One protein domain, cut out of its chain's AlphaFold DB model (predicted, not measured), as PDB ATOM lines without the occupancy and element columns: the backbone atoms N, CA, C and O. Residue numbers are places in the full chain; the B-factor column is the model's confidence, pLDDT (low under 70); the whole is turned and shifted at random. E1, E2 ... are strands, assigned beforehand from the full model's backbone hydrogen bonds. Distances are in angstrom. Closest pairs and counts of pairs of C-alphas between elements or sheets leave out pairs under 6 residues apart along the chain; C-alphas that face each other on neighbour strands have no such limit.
ATOM      1  N   TRP A  67     161.219 211.754 232.811       87.56
ATOM      2  CA  TRP A  67     162.557 211.568 233.361       87.56
ATOM      3  C   TRP A  67     162.946 210.106 233.275       87.56
ATOM      4  O   TRP A  67     162.125 209.229 233.545       87.56
ATOM      5  N   VAL A  68     164.201 209.845 232.932       86.62
ATOM      6  CA  VAL A  68     164.767 208.499 233.017       86.62
ATOM      7  C   VAL A  68     165.075 208.189 234.478       86.62
ATOM      8  O   VAL A  68     165.822 208.913 235.118       86.62
ATOM      9  N   VAL A  69     164.521 207.105 235.012       88.44
ATOM     10  CA  VAL A  69     164.657 206.739 236.438       88.44
ATOM     11  C   VAL A  69     165.283 205.365 236.653       88.44
ATOM     12  O   VAL A  69     165.423 204.895 237.778       88.44
ATOM     13  N   GLY A  70     165.666 204.683 235.575       90.69
ATOM     14  CA  GLY A  70     166.359 203.406 235.657       90.69
ATOM     15  C   GLY A  70     166.561 202.758 234.295       90.69
ATOM     16  O   GLY A  70     165.985 203.181 233.297       90.69
ATOM     17  N   GLY A  71     167.406 201.724 234.244       90.50
ATOM     18  CA  GLY A  71     167.641 200.948 233.018       90.50
ATOM     19  C   GLY A  71     168.318 201.717 231.876       90.50
ATOM     20  O   GLY A  71     168.344 201.235 230.752       90.50
ATOM     21  N   HIS A  72     168.874 202.892 232.161       92.12
ATOM     22  CA  HIS A  72     169.477 203.826 231.205       92.12
ATOM     23  C   HIS A  72     170.818 203.403 230.580       92.12
ATOM     24  O   HIS A  72     171.172 203.898 229.516       92.12
ATOM     25  N   GLN A  73     171.563 202.483 231.200       92.19
ATOM     26  CA  GLN A  73     172.876 202.063 230.701       92.19
ATOM     27  C   GLN A  73     172.776 201.498 229.276       92.19
ATOM     28  O   GLN A  73     171.911 200.660 229.001       92.19
ATOM     29  N   GLY A  74     173.649 201.976 228.383       90.06
ATOM     30  CA  GLY A  74     173.659 201.597 226.965       90.06
ATOM     31  C   GLY A  74     172.475 202.141 226.153       90.06
ATOM     32  O   GLY A  74     172.233 201.668 225.043       90.06
ATOM     33  N   CYS A  75     171.710 203.091 226.703       94.94
ATOM     34  CA  CYS A  75     170.640 203.777 225.993       94.94
ATOM     35  C   CYS A  75     171.148 205.108 225.431       94.94
ATOM     36  O   CYS A  75     171.758 205.895 226.147       94.94
ATOM     37  N   THR A  76     170.831 205.399 224.174       96.12
ATOM     38  CA  THR A  76     171.140 206.672 223.515       96.12
ATOM     39  C   THR A  76     169.849 207.441 223.276       96.12
ATOM     40  O   THR A  76     168.880 206.901 222.742       96.12
ATOM     41  N   VAL A  77     169.836 208.721 223.631       94.94
ATOM     42  CA  VAL A  77     168.751 209.654 223.330       94.94
ATOM     43  C   VAL A  77     169.106 210.451 222.084       94.94
ATOM     44  O   VAL A  77     170.205 210.979 221.946       94.94
ATOM     45  N   THR A  78     168.155 210.549 221.165       94.44
ATOM     46  CA  THR A  78     168.232 211.387 219.976       94.44
ATOM     47  C   THR A  78     167.145 212.456 220.036       94.44
ATOM     48  O   THR A  78     165.962 212.135 220.148       94.44
ATOM     49  N   ARG A  79     167.539 213.725 219.917       89.81
ATOM     50  CA  ARG A  79     166.644 214.890 219.980       89.81
ATOM     51  C   ARG A  79     166.934 215.861 218.848       89.81
ATOM     52  O   ARG A  79     168.084 216.050 218.467       89.81
ATOM     53  N   VAL A  80     165.902 216.523 218.336       75.62
ATOM     54  CA  VAL A  80     166.066 217.639 217.397       75.62
ATOM     55  C   VAL A  80     166.104 218.958 218.171       75.62
ATOM     56  O   VAL A  80     165.070 219.453 218.612       75.62
ATOM     57  N   GLU A  81     167.282 219.563 218.292       71.38
ATOM     58  CA  GLU A  81     167.476 220.876 218.915       71.38
ATOM     59  C   GLU A  81     167.833 221.907 217.843       71.38
ATOM     60  O   GLU A  81     168.804 221.747 217.111       71.38
ATOM     61  N   ASN A  82     167.040 222.975 217.714       61.31
ATOM     62  CA  ASN A  82     167.239 224.012 216.688       61.31
ATOM     63  C   ASN A  82     167.311 223.466 215.247       61.31
ATOM     64  O   ASN A  82     167.982 224.027 214.389       61.31
ATOM     65  N   GLY A  83     166.594 222.368 214.973       68.69
ATOM     66  CA  GLY A  83     166.631 221.691 213.670       68.69
ATOM     67  C   GLY A  83     167.859 220.801 213.456       68.69
ATOM     68  O   GLY A  83     167.955 220.158 212.418       68.69
ATOM     69  N   ILE A  84     168.762 220.728 214.435       68.88
ATOM     70  CA  ILE A  84     169.942 219.867 214.418       68.88
ATOM     71  C   ILE A  84     169.635 218.616 215.233       68.88
ATOM     72  O   ILE A  84     169.185 218.694 216.376       68.88
ATOM     73  N   LEU A  85     169.890 217.453 214.644       83.25
ATOM     74  CA  LEU A  85     169.807 216.186 215.353       83.25
ATOM     75  C   LEU A  85     170.994 216.071 216.319       83.25
ATOM     76  O   LEU A  85     172.144 216.035 215.887       83.25
ATOM     77  N   LYS A  86     170.715 216.001 217.616       85.19
ATOM     78  CA  LYS A  86     171.692 215.707 218.662       85.19
ATOM     79  C   LYS A  86     171.496 214.296 219.183       85.19
ATOM     80  O   LYS A  86     170.367 213.808 219.256       85.19
ATOM     81  N   LYS A  87     172.606 213.666 219.556       92.62
ATOM     82  CA  LYS A  87     172.648 212.363 220.212       92.62
ATOM     83  C   LYS A  87     173.463 212.482 221.490       92.62
ATOM     84  O   LYS A  87     174.510 213.123 221.474       92.62
ATOM     85  N   CYS A  88     172.985 211.875 222.562       90.81
ATOM     86  CA  CYS A  88     173.697 211.772 223.829       90.81
ATOM     87  C   CYS A  88     173.300 210.477 224.530       90.81
ATOM     88  O   CYS A  88     172.230 209.928 224.262       90.81
ATOM     89  N   ASP A  89     174.147 209.992 225.426       92.75
ATOM     90  CA  ASP A  89     173.801 208.837 226.245       92.75
ATOM     91  C   ASP A  89     172.749 209.223 227.290       92.75
ATOM     92  O   ASP A  89     172.675 210.370 227.737       92.75
ATOM     93  N   ALA A  90     171.868 208.279 227.613       91.12
ATOM     94  CA  ALA A  90     170.840 208.480 228.616       91.12
ATOM     95  C   ALA A  90     171.461 208.414 230.014       91.12
ATOM     96  O   ALA A  90     172.092 207.423 230.378       91.12
ATOM     97  N   GLU A  91     171.212 209.444 230.814       88.62
ATOM     98  CA  GLU A  91     171.652 209.537 232.208       88.62
ATOM     99  C   GLU A  91     170.469 209.361 233.173       88.62
ATOM    100  O   GLU A  91     169.305 209.530 232.794       88.62
ATOM    101  N   LEU A  92     170.748 208.984 234.424       84.25
ATOM    102  CA  LEU A  92     169.729 208.983 235.472       84.25
ATOM    103  C   LEU A  92     169.223 210.419 235.675       84.25
ATOM    104  O   LEU A  92     169.993 211.370 235.598       84.25
ATOM    105  N   ASP A  93     167.916 210.569 235.875       78.19
ATOM    106  CA  ASP A  93     167.201 211.847 235.970       78.19
ATOM    107  C   ASP A  93     167.315 212.743 234.725       78.19
ATOM    108  O   ASP A  93     166.945 213.924 234.747       78.19
ATOM    109  N   MET A  94     167.737 212.173 233.590       83.12
ATOM    110  CA  MET A  94     167.752 212.888 232.322       83.12
ATOM    111  C   MET A  94     166.343 213.351 231.949       83.12
ATOM    112  O   MET A  94     165.400 212.561 231.858       83.12
ATOM    113  N   LYS A  95     166.231 214.653 231.670       83.56
ATOM    114  CA  LYS A  95     165.007 215.310 231.206       83.56
ATOM    115  C   LYS A  95     164.719 214.951 229.752       83.56
ATOM    116  O   LYS A  95     165.549 215.185 228.866       83.56
ATOM    117  N   LEU A  96     163.509 214.461 229.514       83.00
ATOM    118  CA  LEU A  96     163.009 214.082 228.201       83.00
ATOM    119  C   LEU A  96     161.838 214.960 227.772       83.00
ATOM    120  O   LEU A  96     161.017 215.392 228.588       83.00
ATOM    121  N   TYR A  97     161.753 215.191 226.470       84.69
ATOM    122  CA  TYR A  97     160.801 216.089 225.833       84.69
ATOM    123  C   TYR A  97     159.971 215.344 224.781       84.69
ATOM    124  O   TYR A  97     160.416 214.319 224.261       84.69
ATOM    125  N   PRO A  98     158.772 215.842 224.425       81.19
ATOM    126  CA  PRO A  98     157.981 215.241 223.360       81.19
ATOM    127  C   PRO A  98     158.769 215.178 222.045       81.19
ATOM    128  O   PRO A  98     159.335 216.178 221.599       81.19
ATOM    129  N   GLY A  99     158.778 214.004 221.418       87.94
ATOM    130  CA  GLY A  99     159.523 213.719 220.193       87.94
ATOM    131  C   GLY A  99     160.949 213.206 220.409       87.94
ATOM    132  O   GLY A  99     161.577 212.804 219.427       87.94
ATOM    133  N   ASP A 100     161.454 213.175 221.647       92.00
ATOM    134  CA  ASP A 100     162.722 212.510 221.951       92.00
ATOM    135  C   ASP A 100     162.633 211.025 221.611       92.00
ATOM    136  O   ASP A 100     161.677 210.342 221.982       92.00
ATOM    137  N   ARG A 101     163.654 210.521 220.919       95.50
ATOM    138  CA  ARG A 101     163.793 209.105 220.578       95.50
ATOM    139  C   ARG A 101     164.831 208.472 221.475       95.50
ATOM    140  O   ARG A 101     165.926 209.009 221.603       95.50
ATOM    141  N   LEU A 102     164.518 207.321 222.047       96.19
ATOM    142  CA  LEU A 102     165.473 206.539 222.819       96.19
ATOM    143  C   LEU A 102     165.761 205.234 222.092       96.19
ATOM    144  O   LEU A 102     164.847 204.614 221.551       96.19
ATOM    145  N   TYR A 103     167.032 204.844 222.081       95.50
ATOM    146  CA  TYR A 103     167.517 203.615 221.474       95.50
ATOM    147  C   TYR A 103     168.337 202.806 222.474       95.50
ATOM    148  O   TYR A 103     169.241 203.354 223.097       95.50
ATOM    149  N   LYS A 104     168.072 201.504 222.591       93.88
ATOM    150  CA  LYS A 104     168.829 200.571 223.432       93.88
ATOM    151  C   LYS A 104     168.924 199.213 222.741       93.88
ATOM    152  O   LYS A 104     167.897 198.647 222.381       93.88
ATOM    153  N   GLN A 105     170.144 198.698 222.558       84.69
ATOM    154  CA  GLN A 105     170.395 197.491 221.751       84.69
ATOM    155  C   GLN A 105     169.689 196.234 222.277       84.69
ATOM    156  O   GLN A 105     169.130 195.488 221.476       84.69
ATOM    157  N   ASP A 106     169.687 196.010 223.594       84.81
ATOM    158  CA  ASP A 106     169.153 194.768 224.166       84.81
ATOM    159  C   ASP A 106     167.615 194.740 224.170       84.81
ATOM    160  O   ASP A 106     166.979 193.909 223.512       84.81
ATOM    161  N   ASP A 107     167.019 195.656 224.941       89.94
ATOM    162  CA  ASP A 107     165.575 195.836 225.085       89.94
ATOM    163  C   ASP A 107     165.258 197.232 225.638       89.94
ATOM    164  O   ASP A 107     165.591 197.562 226.785       89.94
ATOM    165  N   ILE A 108     164.571 198.045 224.837       91.62
ATOM    166  CA  ILE A 108     164.170 199.401 225.219       91.62
ATOM    167  C   ILE A 108     163.157 199.418 226.372       91.62
ATOM    168  O   ILE A 108     163.121 200.381 227.135       91.62
ATOM    169  N   LYS A 109     162.386 198.338 226.577       90.69
ATOM    170  CA  LYS A 109     161.408 198.240 227.679       90.69
ATOM    171  C   LYS A 109     162.052 198.164 229.060       90.69
ATOM    172  O   LYS A 109     161.372 198.366 230.063       90.69
ATOM    173  N   SER A 110     163.353 197.879 229.125       92.12
ATOM    174  CA  SER A 110     164.103 197.894 230.382       92.12
ATOM    175  C   SER A 110     164.341 199.310 230.921       92.12
ATOM    176  O   SER A 110     164.626 199.460 232.112       92.12
ATOM    177  N   VAL A 111     164.219 200.343 230.077       92.75
ATOM    178  CA  VAL A 111     164.324 201.742 230.504       92.75
ATOM    179  C   VAL A 111     163.073 202.108 231.297       92.75
ATOM    180  O   VAL A 111     161.945 201.926 230.840       92.75
ATOM    181  N   LYS A 112     163.278 202.622 232.509       93.00
ATOM    182  CA  LYS A 112     162.203 203.061 233.396       93.00
ATOM    183  C   LYS A 112     162.081 204.570 233.323       93.00
ATOM    184  O   LYS A 112     163.087 205.278 233.372       93.00
ATOM    185  N   PHE A 113     160.845 205.039 233.267       88.69
ATOM    186  CA  PHE A 113     160.528 206.454 233.177       88.69
ATOM    187  C   PHE A 113     159.555 206.847 234.272       88.69
ATOM    188  O   PHE A 113     158.635 206.090 234.578       88.69
ATOM    189  N   ASP A 114     159.713 208.070 234.761       83.69
ATOM    190  CA  ASP A 114     158.629 208.775 235.424       83.69
ATOM    191  C   ASP A 114     158.068 209.832 234.483       83.69
ATOM    192  O   ASP A 114     158.792 210.676 233.954       83.69
ATOM    193  N   PHE A 115     156.760 209.764 234.261       81.12
ATOM    194  CA  PHE A 115     156.055 210.602 233.302       81.12
ATOM    195  C   PHE A 115     155.306 211.731 234.004       81.12
ATOM    196  O   PHE A 115     154.647 211.530 235.027       81.12
ATOM    197  N   MET A 116     155.316 212.914 233.389       73.19
ATOM    198  CA  MET A 116     154.247 213.878 233.622       73.19
ATOM    199  C   MET A 116     152.905 213.257 233.207       73.19
ATOM    200  O   MET A 116     152.858 212.416 232.305       73.19
ATOM    201  N   PRO A 117     151.778 213.675 233.804       72.94
ATOM    202  CA  PRO A 117     150.490 213.170 233.364       72.94
ATOM    203  C   PRO A 117     150.267 213.493 231.878       72.94
ATOM    204  O   PRO A 117     150.607 214.585 231.427       72.94
ATOM    205  N   TYR A 118     149.696 212.535 231.140       78.25
ATOM    206  CA  TYR A 118     149.525 212.546 229.676       78.25
ATOM    207  C   TYR A 118     150.802 212.379 228.847       78.25
ATOM    208  O   TYR A 118     150.719 212.325 227.618       78.25
ATOM    209  N   ALA A 119     151.961 212.258 229.490       84.38
ATOM    210  CA  ALA A 119     153.168 211.792 228.832       84.38
ATOM    211  C   ALA A 119     153.220 210.261 228.831       84.38
ATOM    212  O   ALA A 119     152.635 209.596 229.689       84.38
ATOM    213  N   GLY A 120     153.923 209.710 227.854       90.44
ATOM    214  CA  GLY A 120     154.119 208.278 227.725       90.44
ATOM    215  C   GLY A 120     155.161 207.962 226.668       90.44
ATOM    216  O   GLY A 120     155.938 208.828 226.258       90.44
ATOM    217  N   VAL A 121     155.153 206.710 226.218       94.25
ATOM    218  CA  VAL A 121     156.037 206.223 225.161       94.25
ATOM    219  C   VAL A 121     155.251 205.507 224.078       94.25
ATOM    220  O   VAL A 121     154.337 204.738 224.368       94.25
ATOM    221  N   GLU A 122     155.654 205.726 222.835       94.94
ATOM    222  CA  GLU A 122     155.274 204.900 221.694       94.94
ATOM    223  C   GLU A 122     156.472 204.031 221.319       94.94
ATOM    224  O   GLU A 122     157.544 204.537 220.990       94.94
ATOM    225  N   ILE A 123     156.312 202.712 221.426       93.38
ATOM    226  CA  ILE A 123     157.366 201.751 221.090       93.38
ATOM    227  C   ILE A 123     157.361 201.565 219.573       93.38
ATOM    228  O   ILE A 123     156.396 201.039 219.023       93.38
ATOM    229  N   GLU A 124     158.437 201.979 218.905       91.38
ATOM    230  CA  GLU A 124     158.591 201.793 217.458       91.38
ATOM    231  C   GLU A 124     159.037 200.354 217.141       91.38
ATOM    232  O   GLU A 124     158.584 199.761 216.166       91.38
ATOM    233  N   ASN A 125     159.926 199.775 217.961       92.12
ATOM    234  CA  ASN A 125     160.394 198.385 217.859       92.12
ATOM    235  C   ASN A 125     161.056 197.932 219.184       92.12
ATOM    236  O   ASN A 125     161.008 198.637 220.187       92.12
ATOM    237  N   LYS A 126     161.680 196.741 219.215       92.38
ATOM    238  CA  LYS A 126     162.319 196.187 220.430       92.38
ATOM    239  C   LYS A 126     163.444 197.073 220.992       92.38
ATOM    240  O   LYS A 126     163.708 197.029 222.190       92.38
ATOM    241  N   SER A 127     164.100 197.864 220.149       93.81
ATOM    242  CA  SER A 127     165.253 198.678 220.522       93.81
ATOM    243  C   SER A 127     164.992 200.180 220.489       93.81
ATOM    244  O   SER A 127     165.866 200.919 220.927       93.81
ATOM    245  N   SER A 128     163.823 200.663 220.047       95.31
ATOM    246  CA  SER A 128     163.520 202.099 220.028       95.31
ATOM    247  C   SER A 128     162.107 202.479 220.457       95.31
ATOM    248  O   SER A 128     161.127 201.766 220.224       95.31
ATOM    249  N   LEU A 129     162.009 203.658 221.072       96.38
ATOM    250  CA  LEU A 129     160.753 204.305 221.437       96.38
ATOM    251  C   LEU A 129     160.815 205.821 221.232       96.38
ATOM    252  O   LEU A 129     161.898 206.409 221.166       96.38
ATOM    253  N   ILE A 130     159.642 206.447 221.175       95.06
ATOM    254  CA  ILE A 130     159.445 207.897 221.146       95.06
ATOM    255  C   ILE A 130     158.722 208.342 222.411       95.06
ATOM    256  O   ILE A 130     157.738 207.728 222.823       95.06
ATOM    257  N   ILE A 131     159.172 209.451 222.990       92.69
ATOM    258  CA  ILE A 131     158.464 210.153 224.059       92.69
ATOM    259  C   ILE A 131     157.298 210.925 223.455       92.69
ATOM    260  O   ILE A 131     157.482 211.799 222.605       92.69
ATOM    261  N   VAL A 132     156.093 210.627 223.925       90.56
ATOM    262  CA  VAL A 132     154.861 211.274 223.467       90.56
ATOM    263  C   VAL A 132     154.189 212.036 224.592       90.56
ATOM    264  O   VAL A 132     154.360 211.729 225.772       90.56
ATOM    265  N   PHE A 133     153.414 213.049 224.218       83.94
ATOM    266  CA  PHE A 133     152.652 213.864 225.149       83.94
ATOM    267  C   PHE A 133     151.299 214.211 224.540       83.94
ATOM    268  O   PHE A 133     151.219 215.013 223.613       83.94
ATOM    269  N   ASN A 134     150.249 213.594 225.077       83.25
ATOM    270  CA  ASN A 134     148.905 213.607 224.507       83.25
ATOM    271  C   ASN A 134     147.901 214.185 225.517       83.25
ATOM    272  O   ASN A 134     147.087 213.442 226.076       83.25
TER     273      ASN A 134
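Overview. This is residues 67 to 134 of the 518 residues of an uncharacterized protein of Candidatus Aminicenantes bacterium (UniProt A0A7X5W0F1). One strongly twisted sheet of five strands, E3, E2, E4, E7 and E6, has a small two-stranded ribbon, E1 and E5, over one of its faces, while its other face is bare. The long link, residues 90 to 100, leaves E3 at one edge of the sheet, swings out to the level of the ribbon and comes back to E4, and the turn from E5 to E6 joins ribbon and sheet at the other edge. The printed part has 68 residues with seven named strands, E1 to E7 along the chain, and no named helix; the class is all strand. The large sheet has the order E3, E2, E4, E7, E6 and is antiparallel throughout, as is the ribbon. The whole is compact, with a radius of gyration of the C-alphas of 10.9 A and spans of 30 by 26 by 23 A.

Arrangement. E1, residues 67 to 70, is the antiparallel neighbour of E5, residues 112 to 115, at 153 degrees between their directions; N 69 and O 112 are 2.8 A apart, within hydrogen-bond range. E2, residues 75 to 81, and E3, residues 84 to 89, form a hairpin at 156 degrees, with N 79 and O 86 at 2.9 A. E4, residues 101 to 104, is on the other side of E2 from E3, antiparallel to E2 at 161 degrees, with N 78 and O 101 at 2.7 A. E6, residues 119 to 123, and E7, residues 128 to 133, form a second hairpin at 152 degrees, with N 130 and O 122 at 2.8 A. E7 is also antiparallel to E4, at 148 degrees, with N 102 and O 129 at 2.9 A. E3 and E6 are the edge strands. E1 is apart from E2, E3, E4, E6 and E7. E5 and E6 meet only through their link.

Along the chain. E1 begins at C-alpha 67, (162.557, 211.568, 233.361), and is 9.3 A long. E2, the longest strand by residues, measures 18.8 A and E3 16.6 A. E4 measures 10.3 A, E5 9.7 A and E6 13.4 A. E7 measures 16.8 A and ends at C-alpha 133, (152.652, 213.864, 225.149).

Size, cuts and confidence. The two C-alphas farthest apart, those of Asn 82 and Asp 106, are 30.2 A from each other. The printed part has no cut. The link from E3 to E4 is long, with 11 residues; the link from E4 to E5 is short, and the other four are tight. The mean pLDDT of the printed part is 87.6, and residues 82 to 84 are under 70.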